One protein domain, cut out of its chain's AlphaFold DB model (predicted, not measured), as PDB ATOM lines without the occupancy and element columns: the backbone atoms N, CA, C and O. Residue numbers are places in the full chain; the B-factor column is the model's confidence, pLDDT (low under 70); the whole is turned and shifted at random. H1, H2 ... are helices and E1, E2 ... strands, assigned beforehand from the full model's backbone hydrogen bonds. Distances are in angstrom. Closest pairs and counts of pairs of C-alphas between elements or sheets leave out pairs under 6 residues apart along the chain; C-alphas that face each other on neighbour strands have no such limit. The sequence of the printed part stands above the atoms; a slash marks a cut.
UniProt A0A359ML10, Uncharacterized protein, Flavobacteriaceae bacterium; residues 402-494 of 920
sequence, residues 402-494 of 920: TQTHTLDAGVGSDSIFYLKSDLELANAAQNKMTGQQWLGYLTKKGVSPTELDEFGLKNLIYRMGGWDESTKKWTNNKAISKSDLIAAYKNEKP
ATOM      1  N   THR A 402     -70.924 -23.487  93.816       50.59
ATOM      2  CA  THR A 402     -70.672 -22.051  93.642       50.59
ATOM      3  C   THR A 402     -69.655 -21.612  94.685       50.59
ATOM      4  O   THR A 402     -69.991 -21.516  95.862       50.59
ATOM      5  N   GLN A 403     -68.435 -21.301  94.248       54.75
ATOM      6  CA  GLN A 403     -67.491 -20.503  95.029       54.75
ATOM      7  C   GLN A 403     -67.280 -19.153  94.335       54.75
ATOM      8  O   GLN A 403     -67.155 -19.085  93.108       54.75
ATOM      9  N   THR A 404     -67.273 -18.081  95.129       57.84
ATOM     10  CA  THR A 404     -67.033 -16.704  94.679       57.84
ATOM     11  C   THR A 404     -65.756 -16.211  95.338       57.84
ATOM     12  O   THR A 404     -65.680 -16.131  96.562       57.84
ATOM     13  N   HIS A 405     -64.767 -15.853  94.528       63.91
ATOM     14  CA  HIS A 405     -63.451 -15.417  94.985       63.91
ATOM     15  C   HIS A 405     -63.202 -13.961  94.576       63.91
ATOM     16  O   HIS A 405     -63.664 -13.505  93.528       63.91
ATOM     17  N   THR A 406     -62.425 -13.234  95.375       58.41
ATOM     18  CA  THR A 406     -61.996 -11.865  95.061       58.41
ATOM     19  C   THR A 406     -60.620 -11.894  94.401       58.41
ATOM     20  O   THR A 406     -59.675 -12.423  94.982       58.41
ATOM     21  N   LEU A 407     -60.482 -11.317  93.202       54.59
ATOM     22  CA  LEU A 407     -59.204 -11.288  92.480       54.59
ATOM     23  C   LEU A 407     -58.131 -10.528  93.251       54.59
ATOM     24  O   LEU A 407     -56.984 -10.960  93.282       54.59
ATOM     25  N   ASP A 408     -58.505  -9.384  93.816       55.22
ATOM     26  CA  ASP A 408     -57.606  -8.273  94.116       55.22
ATOM     27  C   ASP A 408     -57.695  -7.809  95.583       55.22
ATOM     28  O   ASP A 408     -57.549  -6.623  95.890       55.22
ATOM     29  N   ALA A 409     -57.913  -8.760  96.500       54.88
ATOM     30  CA  ALA A 409     -58.147  -8.545  97.936       54.88
ATOM     31  C   ALA A 409     -56.959  -7.948  98.735       54.88
ATOM     32  O   ALA A 409     -57.084  -7.704  99.935       54.88
ATOM     33  N   GLY A 410     -55.833  -7.657  98.076       51.44
ATOM     34  CA  GLY A 410     -54.637  -7.052  98.668       51.44
ATOM     35  C   GLY A 410     -53.527  -8.063  98.972       51.44
ATOM     36  O   GLY A 410     -53.744  -9.273  98.983       51.44
ATOM     37  N   VAL A 411     -52.312  -7.552  99.180       49.03
ATOM     38  CA  VAL A 411     -51.092  -8.355  99.394       49.03
ATOM     39  C   VAL A 411     -51.214  -9.219 100.654       49.03
ATOM     40  O   VAL A 411     -51.500  -8.684 101.722       49.03
ATOM     41  N   GLY A 412     -50.943 -10.525 100.539       46.38
ATOM     42  CA  GLY A 412     -51.026 -11.469 101.665       46.38
ATOM     43  C   GLY A 412     -52.421 -12.061 101.899       46.38
ATOM     44  O   GLY A 412     -52.778 -12.345 103.035       46.38
ATOM     45  N   SER A 413     -53.208 -12.216 100.834       50.34
ATOM     46  CA  SER A 413     -54.488 -12.937 100.815       50.34
ATOM     47  C   SER A 413     -54.439 -14.029  99.741       50.34
ATOM     48  O   SER A 413     -53.528 -14.020  98.919       50.34
ATOM     49  N   ASP A 414     -55.447 -14.898  99.644       49.94
ATOM     50  CA  ASP A 414     -55.522 -15.951  98.601       49.94
ATOM     51  C   ASP A 414     -55.766 -15.404  97.170       49.94
ATOM     52  O   ASP A 414     -56.105 -16.141  96.239       49.94
ATOM     53  N   SER A 415     -55.599 -14.086  97.003       53.94
ATOM     54  CA  SER A 415     -55.653 -13.316  95.764       53.94
ATOM     55  C   SER A 415     -54.780 -13.936  94.675       53.94
ATOM     56  O   SER A 415     -53.551 -13.987  94.742       53.94
ATOM     57  N   ILE A 416     -55.445 -14.329  93.592       52.56
ATOM     58  CA  ILE A 416     -54.808 -14.890  92.396       52.56
ATOM     59  C   ILE A 416     -54.118 -13.809  91.537       52.56
ATOM     60  O   ILE A 416     -53.397 -14.102  90.576       52.56
ATOM     61  N   PHE A 417     -54.386 -12.535  91.839       60.69
ATOM     62  CA  PHE A 417     -53.968 -11.381  91.056       60.69
ATOM     63  C   PHE A 417     -53.742 -10.150  91.946       60.69
ATOM     64  O   PHE A 417     -54.626  -9.324  92.165       60.69
ATOM     65  N   TYR A 418     -52.499  -9.970  92.386       64.50
ATOM     66  CA  TYR A 418     -52.067  -8.718  92.998       64.50
ATOM     67  C   TYR A 418     -51.941  -7.608  91.952       64.50
ATOM     68  O   TYR A 418     -51.220  -7.759  90.957       64.50
ATOM     69  N   LEU A 419     -52.577  -6.465  92.217       74.88
ATOM     70  CA  LEU A 419     -52.239  -5.216  91.545       74.88
ATOM     71  C   LEU A 419     -50.843  -4.757  91.971       74.88
ATOM     72  O   LEU A 419     -50.442  -4.880  93.132       74.88
ATOM     73  N   LYS A 420     -50.103  -4.169  91.032       80.38
ATOM     74  CA  LYS A 420     -48.766  -3.653  91.318       80.38
ATOM     75  C   LYS A 420     -48.834  -2.329  92.081       80.38
ATOM     76  O   LYS A 420     -47.944  -2.039  92.872       80.38
ATOM     77  N   SER A 421     -49.905  -1.565  91.893       82.94
ATOM     78  CA  SER A 421     -50.280  -0.410  92.714       82.94
ATOM     79  C   SER A 421     -50.389  -0.772  94.198       82.94
ATOM     80  O   SER A 421     -49.682  -0.166  95.000       82.94
ATOM     81  N   ASP A 422     -51.181  -1.788  94.560       82.00
ATOM     82  CA  ASP A 422     -51.304  -2.269  95.948       82.00
ATOM     83  C   ASP A 422     -49.937  -2.675  96.527       82.00
ATOM     84  O   ASP A 422     -49.556  -2.243  97.618       82.00
ATOM     85  N   LEU A 423     -49.164  -3.457  95.765       82.00
ATOM     86  CA  LEU A 423     -47.846  -3.944  96.174       82.00
ATOM     87  C   LEU A 423     -46.825  -2.815  96.378       82.00
ATOM     88  O   LEU A 423     -46.079  -2.819  97.356       82.00
ATOM     89  N   GLU A 424     -46.762  -1.845  95.468       86.88
ATOM     90  CA  GLU A 424     -45.779  -0.762  95.533       86.88
ATOM     91  C   GLU A 424     -46.173   0.336  96.530       86.88
ATOM     92  O   GLU A 424     -45.275   0.952  97.114       86.88
ATOM     93  N   LEU A 425     -47.476   0.533  96.791       86.19
ATOM     94  CA  LEU A 425     -47.974   1.308  97.933       86.19
ATOM     95  C   LEU A 425     -47.569   0.644  99.255       86.19
ATOM     96  O   LEU A 425     -46.956   1.300 100.098       86.19
ATOM     97  N   ALA A 426     -47.839  -0.655  99.432       83.81
ATOM     98  CA  ALA A 426     -47.451  -1.397 100.634       83.81
ATOM     99  C   ALA A 426     -45.928  -1.346 100.870       83.81
ATOM    100  O   ALA A 426     -45.479  -1.039 101.979       83.81
ATOM    101  N   ASN A 427     -45.134  -1.515  99.809       84.75
ATOM    102  CA  ASN A 427     -43.668  -1.460  99.836       84.75
ATOM    103  C   ASN A 427     -43.066  -0.037  99.814       84.75
ATOM    104  O   ASN A 427     -41.843   0.112  99.724       84.75
ATOM    105  N   ALA A 428     -43.874   1.027  99.887       87.25
ATOM    106  CA  ALA A 428     -43.361   2.395  99.922       87.25
ATOM    107  C   ALA A 428     -42.610   2.680 101.233       87.25
ATOM    108  O   ALA A 428     -43.192   2.613 102.318       87.25
ATOM    109  N   ALA A 429     -41.321   3.016 101.128       86.56
ATOM    110  CA  ALA A 429     -40.449   3.287 102.276       86.56
ATOM    111  C   ALA A 429     -40.656   4.682 102.900       86.56
ATOM    112  O   ALA A 429     -40.292   4.904 104.051       86.56
ATOM    113  N   GLN A 430     -41.238   5.630 102.157       88.88
ATOM    114  CA  GLN A 430     -41.617   6.943 102.683       88.88
ATOM    115  C   GLN A 430     -43.085   6.922 103.116       88.88
ATOM    116  O   GLN A 430     -43.968   6.574 102.333       88.88
ATOM    117  N   ASN A 431     -43.349   7.338 104.355       91.19
ATOM    118  CA  ASN A 431     -44.700   7.342 104.927       91.19
ATOM    119  C   ASN A 431     -45.530   8.587 104.558       91.19
ATOM    120  O   ASN A 431     -46.714   8.634 104.882       91.19
ATOM    121  N   LYS A 432     -44.936   9.592 103.899       93.62
ATOM    122  CA  LYS A 432     -45.600  10.807 103.394       93.62
ATOM    123  C   LYS A 432     -44.928  11.264 102.093       93.62
ATOM    124  O   LYS A 432     -43.702  11.287 102.036       93.62
ATOM    125  N   MET A 433     -45.719  11.654 101.093       94.88
ATOM    126  CA  MET A 433     -45.273  12.291  99.841       94.88
ATOM    127  C   MET A 433     -46.370  13.240  99.316       94.88
ATOM    128  O   MET A 433     -47.535  13.081  99.679       94.88
ATOM    129  N   THR A 434     -46.056  14.204  98.446       94.50
ATOM    130  CA  THR A 434     -47.090  14.978  97.717       94.50
ATOM    131  C   THR A 434     -47.817  14.109  96.678       94.50
ATOM    132  O   THR A 434     -47.334  13.036  96.316       94.50
ATOM    133  N   GLY A 435     -48.964  14.559  96.151       91.38
ATOM    134  CA  GLY A 435     -49.686  13.826  95.094       91.38
ATOM    135  C   GLY A 435     -48.829  13.568  93.844       91.38
ATOM    136  O   GLY A 435     -48.761  12.442  93.349       91.38
ATOM    137  N   GLN A 436     -48.075  14.581  93.401       92.94
ATOM    138  CA  GLN A 436     -47.119  14.455  92.298       92.94
ATOM    139  C   GLN A 436     -46.011  13.431  92.599       92.94
ATOM    140  O   GLN A 436     -45.661  12.624  91.737       92.94
ATOM    141  N   GLN A 437     -45.472  13.437  93.823       94.25
ATOM    142  CA  GLN A 437     -44.433  12.497  94.250       94.25
ATOM    143  C   GLN A 437     -44.957  11.056  94.342       94.25
ATOM    144  O   GLN A 437     -44.284  10.153  93.850       94.25
ATOM    145  N   TRP A 438     -46.162  10.832  94.885       94.62
ATOM    146  CA  TRP A 438     -46.799   9.508  94.922       94.62
ATOM    147  C   TRP A 438     -46.993   8.928  93.517       94.62
ATOM    148  O   TRP A 438     -46.615   7.783  93.260       94.62
ATOM    149  N   LEU A 439     -47.516   9.727  92.580       92.88
ATOM    150  CA  LEU A 439     -47.705   9.288  91.197       92.88
ATOM    151  C   LEU A 439     -46.370   9.035  90.476       92.88
ATOM    152  O   LEU A 439     -46.233   8.042  89.754       92.88
ATOM    153  N   GLY A 440     -45.373   9.894  90.701       93.31
ATOM    154  CA  GLY A 440     -44.017   9.713  90.182       93.31
ATOM    155  C   GLY A 440     -43.340   8.456  90.734       93.31
ATOM    156  O   GLY A 440     -42.703   7.722  89.980       93.31
ATOM    157  N   TYR A 441     -43.526   8.152  92.022       94.75
ATOM    158  CA  TYR A 441     -43.032   6.936  92.665       94.75
ATOM    159  C   TYR A 441     -43.661   5.674  92.054       94.75
ATOM    160  O   TYR A 441     -42.924   4.788  91.619       94.75
ATOM    161  N   LEU A 442     -44.994   5.604  91.952       91.44
ATOM    162  CA  LEU A 442     -45.696   4.440  91.391       91.44
ATOM    163  C   LEU A 442     -45.313   4.207  89.920       91.44
ATOM    164  O   LEU A 442     -44.973   3.086  89.536       91.44
ATOM    165  N   THR A 443     -45.259   5.275  89.119       91.25
ATOM    166  CA  THR A 443     -44.800   5.213  87.721       91.25
ATOM    167  C   THR A 443     -43.335   4.762  87.630       91.25
ATOM    168  O   THR A 443     -43.016   3.880  86.837       91.25
ATOM    169  N   LYS A 444     -42.436   5.269  88.491       92.50
ATOM    170  CA  LYS A 444     -41.012   4.866  88.539       92.50
ATOM    171  C   LYS A 444     -40.802   3.423  89.012       92.50
ATOM    172  O   LYS A 444     -39.829   2.788  88.614       92.50
ATOM    173  N   LYS A 445     -41.711   2.877  89.826       88.31
ATOM    174  CA  LYS A 445     -41.770   1.438  90.133       88.31
ATOM    175  C   LYS A 445     -42.340   0.605  88.978       88.31
ATOM    176  O   LYS A 445     -42.268  -0.623  89.012       88.31
ATOM    177  N   GLY A 446     -42.874   1.239  87.936       79.94
ATOM    178  CA  GLY A 446     -43.470   0.582  86.779       79.94
ATOM    179  C   GLY A 446     -44.850   0.000  87.072       79.94
ATOM    180  O   GLY A 446     -45.145  -1.096  86.594       79.94
ATOM    181  N   VAL A 447     -45.656   0.673  87.897       80.94
ATOM    182  CA  VAL A 447     -47.121   0.526  87.872       80.94
ATOM    183  C   VAL A 447     -47.617   1.216  86.599       80.94
ATOM    184  O   VAL A 447     -47.163   2.316  86.285       80.94
ATOM    185  N   SER A 448     -48.493   0.574  85.823       80.50
ATOM    186  CA  SER A 448     -48.863   1.119  84.506       80.50
ATOM    187  C   SER A 448     -49.864   2.285  84.613       80.50
ATOM    188  O   SER A 448     -50.759   2.231  85.459       80.50
ATOM    189  N   PRO A 449     -49.806   3.303  83.727       79.88
ATOM    190  CA  PRO A 449     -50.816   4.364  83.685       79.88
ATOM    191  C   PRO A 449     -52.244   3.838  83.484       79.88
ATOM    192  O   PRO A 449     -53.186   4.405  84.032       79.88
ATOM    193  N   THR A 450     -52.404   2.731  82.748       80.06
ATOM    194  CA  THR A 450     -53.690   2.040  82.564       80.06
ATOM    195  C   THR A 450     -54.212   1.440  83.868       80.06
ATOM    196  O   THR A 450     -55.384   1.601  84.165       80.06
ATOM    197  N   GLU A 451     -53.362   0.800  84.674       82.12
ATOM    198  CA  GLU A 451     -53.748   0.253  85.983       82.12
ATOM    199  C   GLU A 451     -54.151   1.369  86.960       82.12
ATOM    200  O   GLU A 451     -55.181   1.276  87.627       82.12
ATOM    201  N   LEU A 452     -53.369   2.454  86.991       85.50
ATOM    202  CA  LEU A 452     -53.640   3.629  87.822       85.50
ATOM    203  C   LEU A 452     -54.951   4.334  87.425       85.50
ATOM    204  O   LEU A 452     -55.650   4.835  88.303       85.50
ATOM    205  N   ASP A 453     -55.294   4.372  86.132       85.06
ATOM    206  CA  ASP A 453     -56.596   4.850  85.652       85.06
ATOM    207  C   ASP A 453     -57.733   3.877  85.989       85.06
ATOM    208  O   ASP A 453     -58.685   4.258  86.668       85.06
ATOM    209  N   GLU A 454     -57.656   2.634  85.506       84.06
ATOM    210  CA  GLU A 454     -58.770   1.681  85.505       84.06
ATOM    211  C   GLU A 454     -59.272   1.365  86.921       84.06
ATOM    212  O   GLU A 454     -60.483   1.265  87.121       84.06
ATOM    213  N   PHE A 455     -58.371   1.295  87.908       86.56
ATOM    214  CA  PHE A 455     -58.709   1.069  89.319       86.56
ATOM    215  C   PHE A 455     -58.883   2.368  90.135       86.56
ATOM    216  O   PHE A 455     -59.174   2.309  91.325       86.56
ATOM    217  N   GLY A 456     -58.756   3.546  89.514       87.50
ATOM    218  CA  GLY A 456     -59.070   4.850  90.118       87.50
ATOM    219  C   GLY A 456     -57.964   5.491  90.969       87.50
ATOM    220  O   GLY A 456     -58.092   6.658  91.347       87.50
ATOM    221  N   LEU A 457     -56.847   4.799  91.235       90.69
ATOM    222  CA  LEU A 457     -55.762   5.319  92.085       90.69
ATOM    223  C   LEU A 457     -55.166   6.641  91.567       90.69
ATOM    224  O   LEU A 457     -54.854   7.525  92.364       90.69
ATOM    225  N   LYS A 458     -55.051   6.821  90.243       90.38
ATOM    226  CA  LYS A 458     -54.617   8.088  89.628       90.38
ATOM    227  C   LYS A 458     -55.516   9.244  90.064       90.38
ATOM    228  O   LYS A 458     -55.020  10.278  90.506       90.38
ATOM    229  N   ASN A 459     -56.827   9.048  89.955       88.00
ATOM    230  CA  ASN A 459     -57.823  10.083  90.207       88.00
ATOM    231  C   ASN A 459     -57.942  10.385  91.705       88.00
ATOM    232  O   ASN A 459     -58.063  11.545  92.095       88.00
ATOM    233  N   LEU A 460     -57.799   9.361  92.553       89.75
ATOM    234  CA  LEU A 460     -57.670   9.526  93.997       89.75
ATOM    235  C   LEU A 460     -56.442  10.375  94.366       89.75
ATOM    236  O   LEU A 460     -56.581  11.346  95.106       89.75
ATOM    237  N   ILE A 461     -55.259  10.061  93.825       91.44
ATOM    238  CA  ILE A 461     -54.021  10.820  94.085       91.44
ATOM    239  C   ILE A 461     -54.141  12.264  93.570       91.44
ATOM    240  O   ILE A 461     -53.747  13.195  94.275       91.44
ATOM    241  N   TYR A 462     -54.732  12.466  92.387       89.19
ATOM    242  CA  TYR A 462     -55.066  13.790  91.845       89.19
ATOM    243  C   TYR A 462     -55.948  14.581  92.825       89.19
ATOM    244  O   TYR A 462     -55.589  15.685  93.236       89.19
ATOM    245  N   ARG A 463     -57.065  13.997  93.269       85.44
ATOM    246  CA  ARG A 463     -58.036  14.647  94.158       85.44
ATOM    247  C   ARG A 463     -57.474  14.924  95.557       85.44
ATOM    248  O   ARG A 463     -57.695  16.003  96.095       85.44
ATOM    249  N   MET A 464     -56.720  13.988  96.141       87.25
ATOM    250  CA  MET A 464     -56.079  14.162  97.456       87.25
ATOM    251  C   MET A 464     -54.919  15.169  97.426       87.25
ATOM    252  O   MET A 464     -54.661  15.827  98.433       87.25
ATOM    253  N   GLY A 465     -54.222  15.294  96.292       87.38
ATOM    254  CA  GLY A 465     -53.113  16.234  96.108       87.38
ATOM    255  C   GLY A 465     -53.516  17.607  95.559       87.38
ATOM    256  O   GLY A 465     -52.644  18.451  95.389       87.38
ATOM    257  N   GLY A 466     -54.798  17.856  95.276       84.00
ATOM    258  CA  GLY A 466     -55.266  19.139  94.737       84.00
ATOM    259  C   GLY A 466     -54.857  19.388  93.281       84.00
ATOM    260  O   GLY A 466     -54.426  20.488  92.940       84.00
ATOM    261  N   TRP A 467     -54.957  18.379  92.420       84.19
ATOM    262  CA  TRP A 467     -54.857  18.560  90.971       84.19
ATOM    263  C   TRP A 467     -56.058  19.348  90.431       84.19
ATOM    264  O   TRP A 467     -57.206  19.003  90.709       84.19
ATOM    265  N   ASP A 468     -55.786  20.375  89.629       77.75
ATOM    266  CA  ASP A 468     -56.782  21.126  88.871       77.75
ATOM    267  C   ASP A 468     -56.816  20.641  87.415       77.75
ATOM    268  O   ASP A 468     -55.856  20.778  86.651       77.75
ATOM    269  N   GLU A 469     -57.965  20.086  87.032       72.19
ATOM    270  CA  GLU A 469     -58.217  19.534  85.703       72.19
ATOM    271  C   GLU A 469     -58.429  20.621  84.630       72.19
ATOM    272  O   GLU A 469     -58.364  20.308  83.441       72.19
ATOM    273  N   SER A 470     -58.635  21.890  85.009       69.88
ATOM    274  CA  SER A 470     -58.751  23.012  84.068       69.88
ATOM    275  C   SER A 470     -57.382  23.544  83.630       69.88
ATOM    276  O   SER A 470     -57.122  23.636  82.431       69.88
ATOM    277  N   THR A 471     -56.457  23.802  84.566       76.56
ATOM    278  CA  THR A 471     -55.090  24.268  84.245       76.56
ATOM    279  C   THR A 471     -54.057  23.148  84.063       76.56
ATOM    280  O   THR A 471     -52.913  23.440  83.704       76.56
ATOM    281  N   LYS A 472     -54.442  21.882  84.295       79.00
ATOM    282  CA  LYS A 472     -53.581  20.678  84.282       79.00
ATOM    283  C   LYS A 472     -52.371  20.798  85.223       79.00
ATOM    284  O   LYS A 472     -51.244  20.459  84.855       79.00
ATOM    285  N   LYS A 473     -52.587  21.325  86.433       84.06
ATOM    286  CA  LYS A 473     -51.529  21.619  87.417       84.06
ATOM    287  C   LYS A 473     -51.910  21.170  88.823       84.06
ATOM    288  O   LYS A 473     -53.079  21.089  89.183       84.06
ATOM    289  N   TRP A 474     -50.896  20.927  89.651       84.31
ATOM    290  CA  TRP A 474     -51.068  20.752  91.091       84.31
ATOM    291  C   TRP A 474     -51.225  22.125  91.751       84.31
ATOM    292  O   TRP A 474     -50.319  22.952  91.680       84.31
ATOM    293  N   THR A 475     -52.366  22.367  92.395       79.38
ATOM    294  CA  THR A 475     -52.644  23.606  93.151       79.38
ATOM    295  C   THR A 475     -52.125  23.547  94.589       79.38
ATOM    296  O   THR A 475     -52.104  24.558  95.287       79.38
ATOM    297  N   ASN A 476     -51.710  22.363  95.052       73.38
ATOM    298  CA  ASN A 476     -51.355  22.104  96.439       73.38
ATOM    299  C   ASN A 476     -50.156  21.141  96.543       73.38
ATOM    300  O   ASN A 476     -50.077  20.144  95.832       73.38
ATOM    301  N   ASN A 477     -49.241  21.425  97.474       75.88
ATOM    302  CA  ASN A 477     -48.086  20.581  97.806       75.88
ATOM    303  C   ASN A 477     -48.251  19.842  99.150       75.88
ATOM    304  O   ASN A 477     -47.281  19.326  99.704       75.88
ATOM    305  N   LYS A 478     -49.474  19.774  99.699       84.56
ATOM    306  CA  LYS A 478     -49.780  19.023 100.924       84.56
ATOM    307  C   LYS A 478     -49.367  17.555 100.771       84.56
ATOM    308  O   LYS A 478     -49.782  16.864  99.841       84.56
ATOM    309  N   ALA A 479     -48.566  17.072 101.717       90.50
ATOM    310  CA  ALA A 479     -48.163  15.675 101.756       90.50
ATOM    311  C   ALA A 479     -49.335  14.779 102.191       90.50
ATOM    312  O   ALA A 479     -49.939  14.993 103.243       90.50
ATOM    313  N   ILE A 480     -49.621  13.758 101.387       93.56
ATOM    314  CA  ILE A 480     -50.563  12.675 101.671       93.56
ATOM    315  C   ILE A 480     -49.783  11.576 102.400       93.56
ATOM    316  O   ILE A 480     -48.698  11.189 101.942       93.56
ATOM    317  N   SER A 481     -50.299  11.057 103.518       94.31
ATOM    318  CA  SER A 481     -49.651   9.925 104.185       94.31
ATOM    319  C   SER A 481     -49.977   8.594 103.505       94.31
ATOM    320  O   SER A 481     -51.023   8.422 102.879       94.31
ATOM    321  N   LYS A 482     -49.062   7.634 103.649       91.56
ATOM    322  CA  LYS A 482     -49.195   6.266 103.142       91.56
ATOM    323  C   LYS A 482     -50.442   5.575 103.704       91.56
ATOM    324  O   LYS A 482     -51.149   4.908 102.955       91.56
ATOM    325  N   SER A 483     -50.731   5.757 104.994       90.12
ATOM    326  CA  SER A 483     -51.924   5.205 105.646       90.12
ATOM    327  C   SER A 483     -53.211   5.823 105.108       90.12
ATOM    328  O   SER A 483     -54.132   5.079 104.781       90.12
ATOM    329  N   ASP A 484     -53.264   7.149 104.941       92.19
ATOM    330  CA  ASP A 484     -54.470   7.829 104.449       92.19
ATOM    331  C   ASP A 484     -54.753   7.458 102.990       92.19
ATOM    332  O   ASP A 484     -55.900   7.221 102.622       92.19
ATOM    333  N   LEU A 485     -53.703   7.367 102.162       92.25
ATOM    334  CA  LEU A 485     -53.821   6.968 100.760       92.25
ATOM    335  C   LEU A 485     -54.282   5.511 100.625       92.25
ATOM    336  O   LEU A 485     -55.179   5.242  99.833       92.25
ATOM    337  N   ILE A 486     -53.722   4.582 101.409       89.50
ATOM    338  CA  ILE A 486     -54.145   3.171 101.399       89.50
ATOM    339  C   ILE A 486     -55.578   3.023 101.931       89.50
ATOM    340  O   ILE A 486     -56.358   2.278 101.344       89.50
ATOM    341  N   ALA A 487     -55.961   3.744 102.990       88.25
ATOM    342  CA  ALA A 487     -57.317   3.695 103.538       88.25
ATOM    343  C   ALA A 487     -58.360   4.285 102.572       88.25
ATOM    344  O   ALA A 487     -59.387   3.659 102.319       88.25
ATOM    345  N   ALA A 488     -58.083   5.452 101.982       88.94
ATOM    346  CA  ALA A 488     -58.962   6.056 100.983       88.94
ATOM    347  C   ALA A 488     -59.048   5.198  99.710       88.94
ATOM    348  O   ALA A 488     -60.137   5.005  99.173       88.94
ATOM    349  N   TYR A 489     -57.928   4.613  99.267       89.56
ATOM    350  CA  TYR A 489     -57.924   3.709  98.118       89.56
ATOM    351  C   TYR A 489     -58.727   2.445  98.406       89.56
ATOM    352  O   TYR A 489     -59.595   2.102  97.614       89.56
ATOM    353  N   LYS A 490     -58.549   1.817  99.576       85.81
ATOM    354  CA  LYS A 490     -59.325   0.635  99.980       85.81
ATOM    355  C   LYS A 490     -60.841   0.868  99.948       85.81
ATOM    356  O   LYS A 490     -61.547  -0.095  99.687       85.81
ATOM    357  N   ASN A 491     -61.321   2.096 100.156       85.00
ATOM    358  CA  ASN A 491     -62.752   2.440 100.168       85.00
ATOM    359  C   ASN A 491     -63.321   2.876  98.797       85.00
ATOM    360  O   ASN A 491     -64.539   2.966  98.635       85.00
ATOM    361  N   GLU A 492     -62.472   3.193  97.813       84.88
ATOM    362  CA  GLU A 492     -62.899   3.672  96.482       84.88
ATOM    363  C   GLU A 492     -62.468   2.771  95.320       84.88
ATOM    364  O   GLU A 492     -63.070   2.826  94.244       84.88
ATOM    365  N   LYS A 493     -61.466   1.919  95.539       84.81
ATOM    366  CA  LYS A 493     -60.998   0.901  94.602       84.81
ATOM    367  C   LYS A 493     -62.154  -0.049  94.245       84.81
ATOM    368  O   LYS A 493     -62.734  -0.656  95.151       84.81
ATOM    369  N   PRO A 494     -62.490  -0.227  92.956       81.00
ATOM    370  CA  PRO A 494     -63.479  -1.215  92.558       81.00
ATOM    371  C   PRO A 494     -62.928  -2.624  92.775       81.00
ATOM    372  O   PRO A 494     -61.773  -2.892  92.450       81.00
TER     373      PRO A 494
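What this domain is: This is residues 402 to 494 of the 920 residues of an uncharacterized protein of Flavobacteriaceae bacterium (UniProt A0A359ML10). Five short helices, H1 to H5, make a small cluster in which H4 packs on H2 and H5, while E1 reaches out as a tail and lengthens the outline. The printed part has 93 residues, with one named strand and five named helices in the order E1, H1, H2, H3, H4, H5 along the chain; of the 48 residues in named elements 43 are in helices and 5 in the strand, the class is mostly helix, and the whole is compact, with a radius of gyration of the C-alphas of 13.8 A and spans of 49 by 28 by 22 A.

How they stand to each other: E1, residues 402 to 406, pairs with no named strand and is apart from H1, residues 420 to 426. H1 only just touches H2, residues 435 to 444, with 3 pairs of C-alphas within 8 A, the closest Glu 424 and Leu 442 at 6.7 A. H3, residues 449 to 454, and H4, residues 457 to 465, touch only at the corner, and only just, with 3 such pairs; the closest C-alphas, Leu 452 and Lys 458, are 4.9 A apart. H2 and H4 touch at a shallow tilt of 31 degrees, opposite ways; their closest C-alphas, Gly 435 and Gly 465, are 4.3 A apart. H4 touches H5, residues 482 to 492, at a steep tilt of 57 degrees, the closest C-alphas being Leu 457 and Tyr 489 at 6.6 A. In H1 to H5 every O i to N i+4 pair is within hydrogen-bond range.

Where its parts are: E1, 13.5 A long, begins at C-alpha 402 (-70.672, -22.051, 93.642). H5, 15.5 A, ends at C-alpha 492 (-62.899, 3.672, 96.482).

The domain as a whole: The printed part has no cut. The links E1 to H1 and H4 to H5 are long. Residues 402 to 418 and 470 have pLDDT under 70.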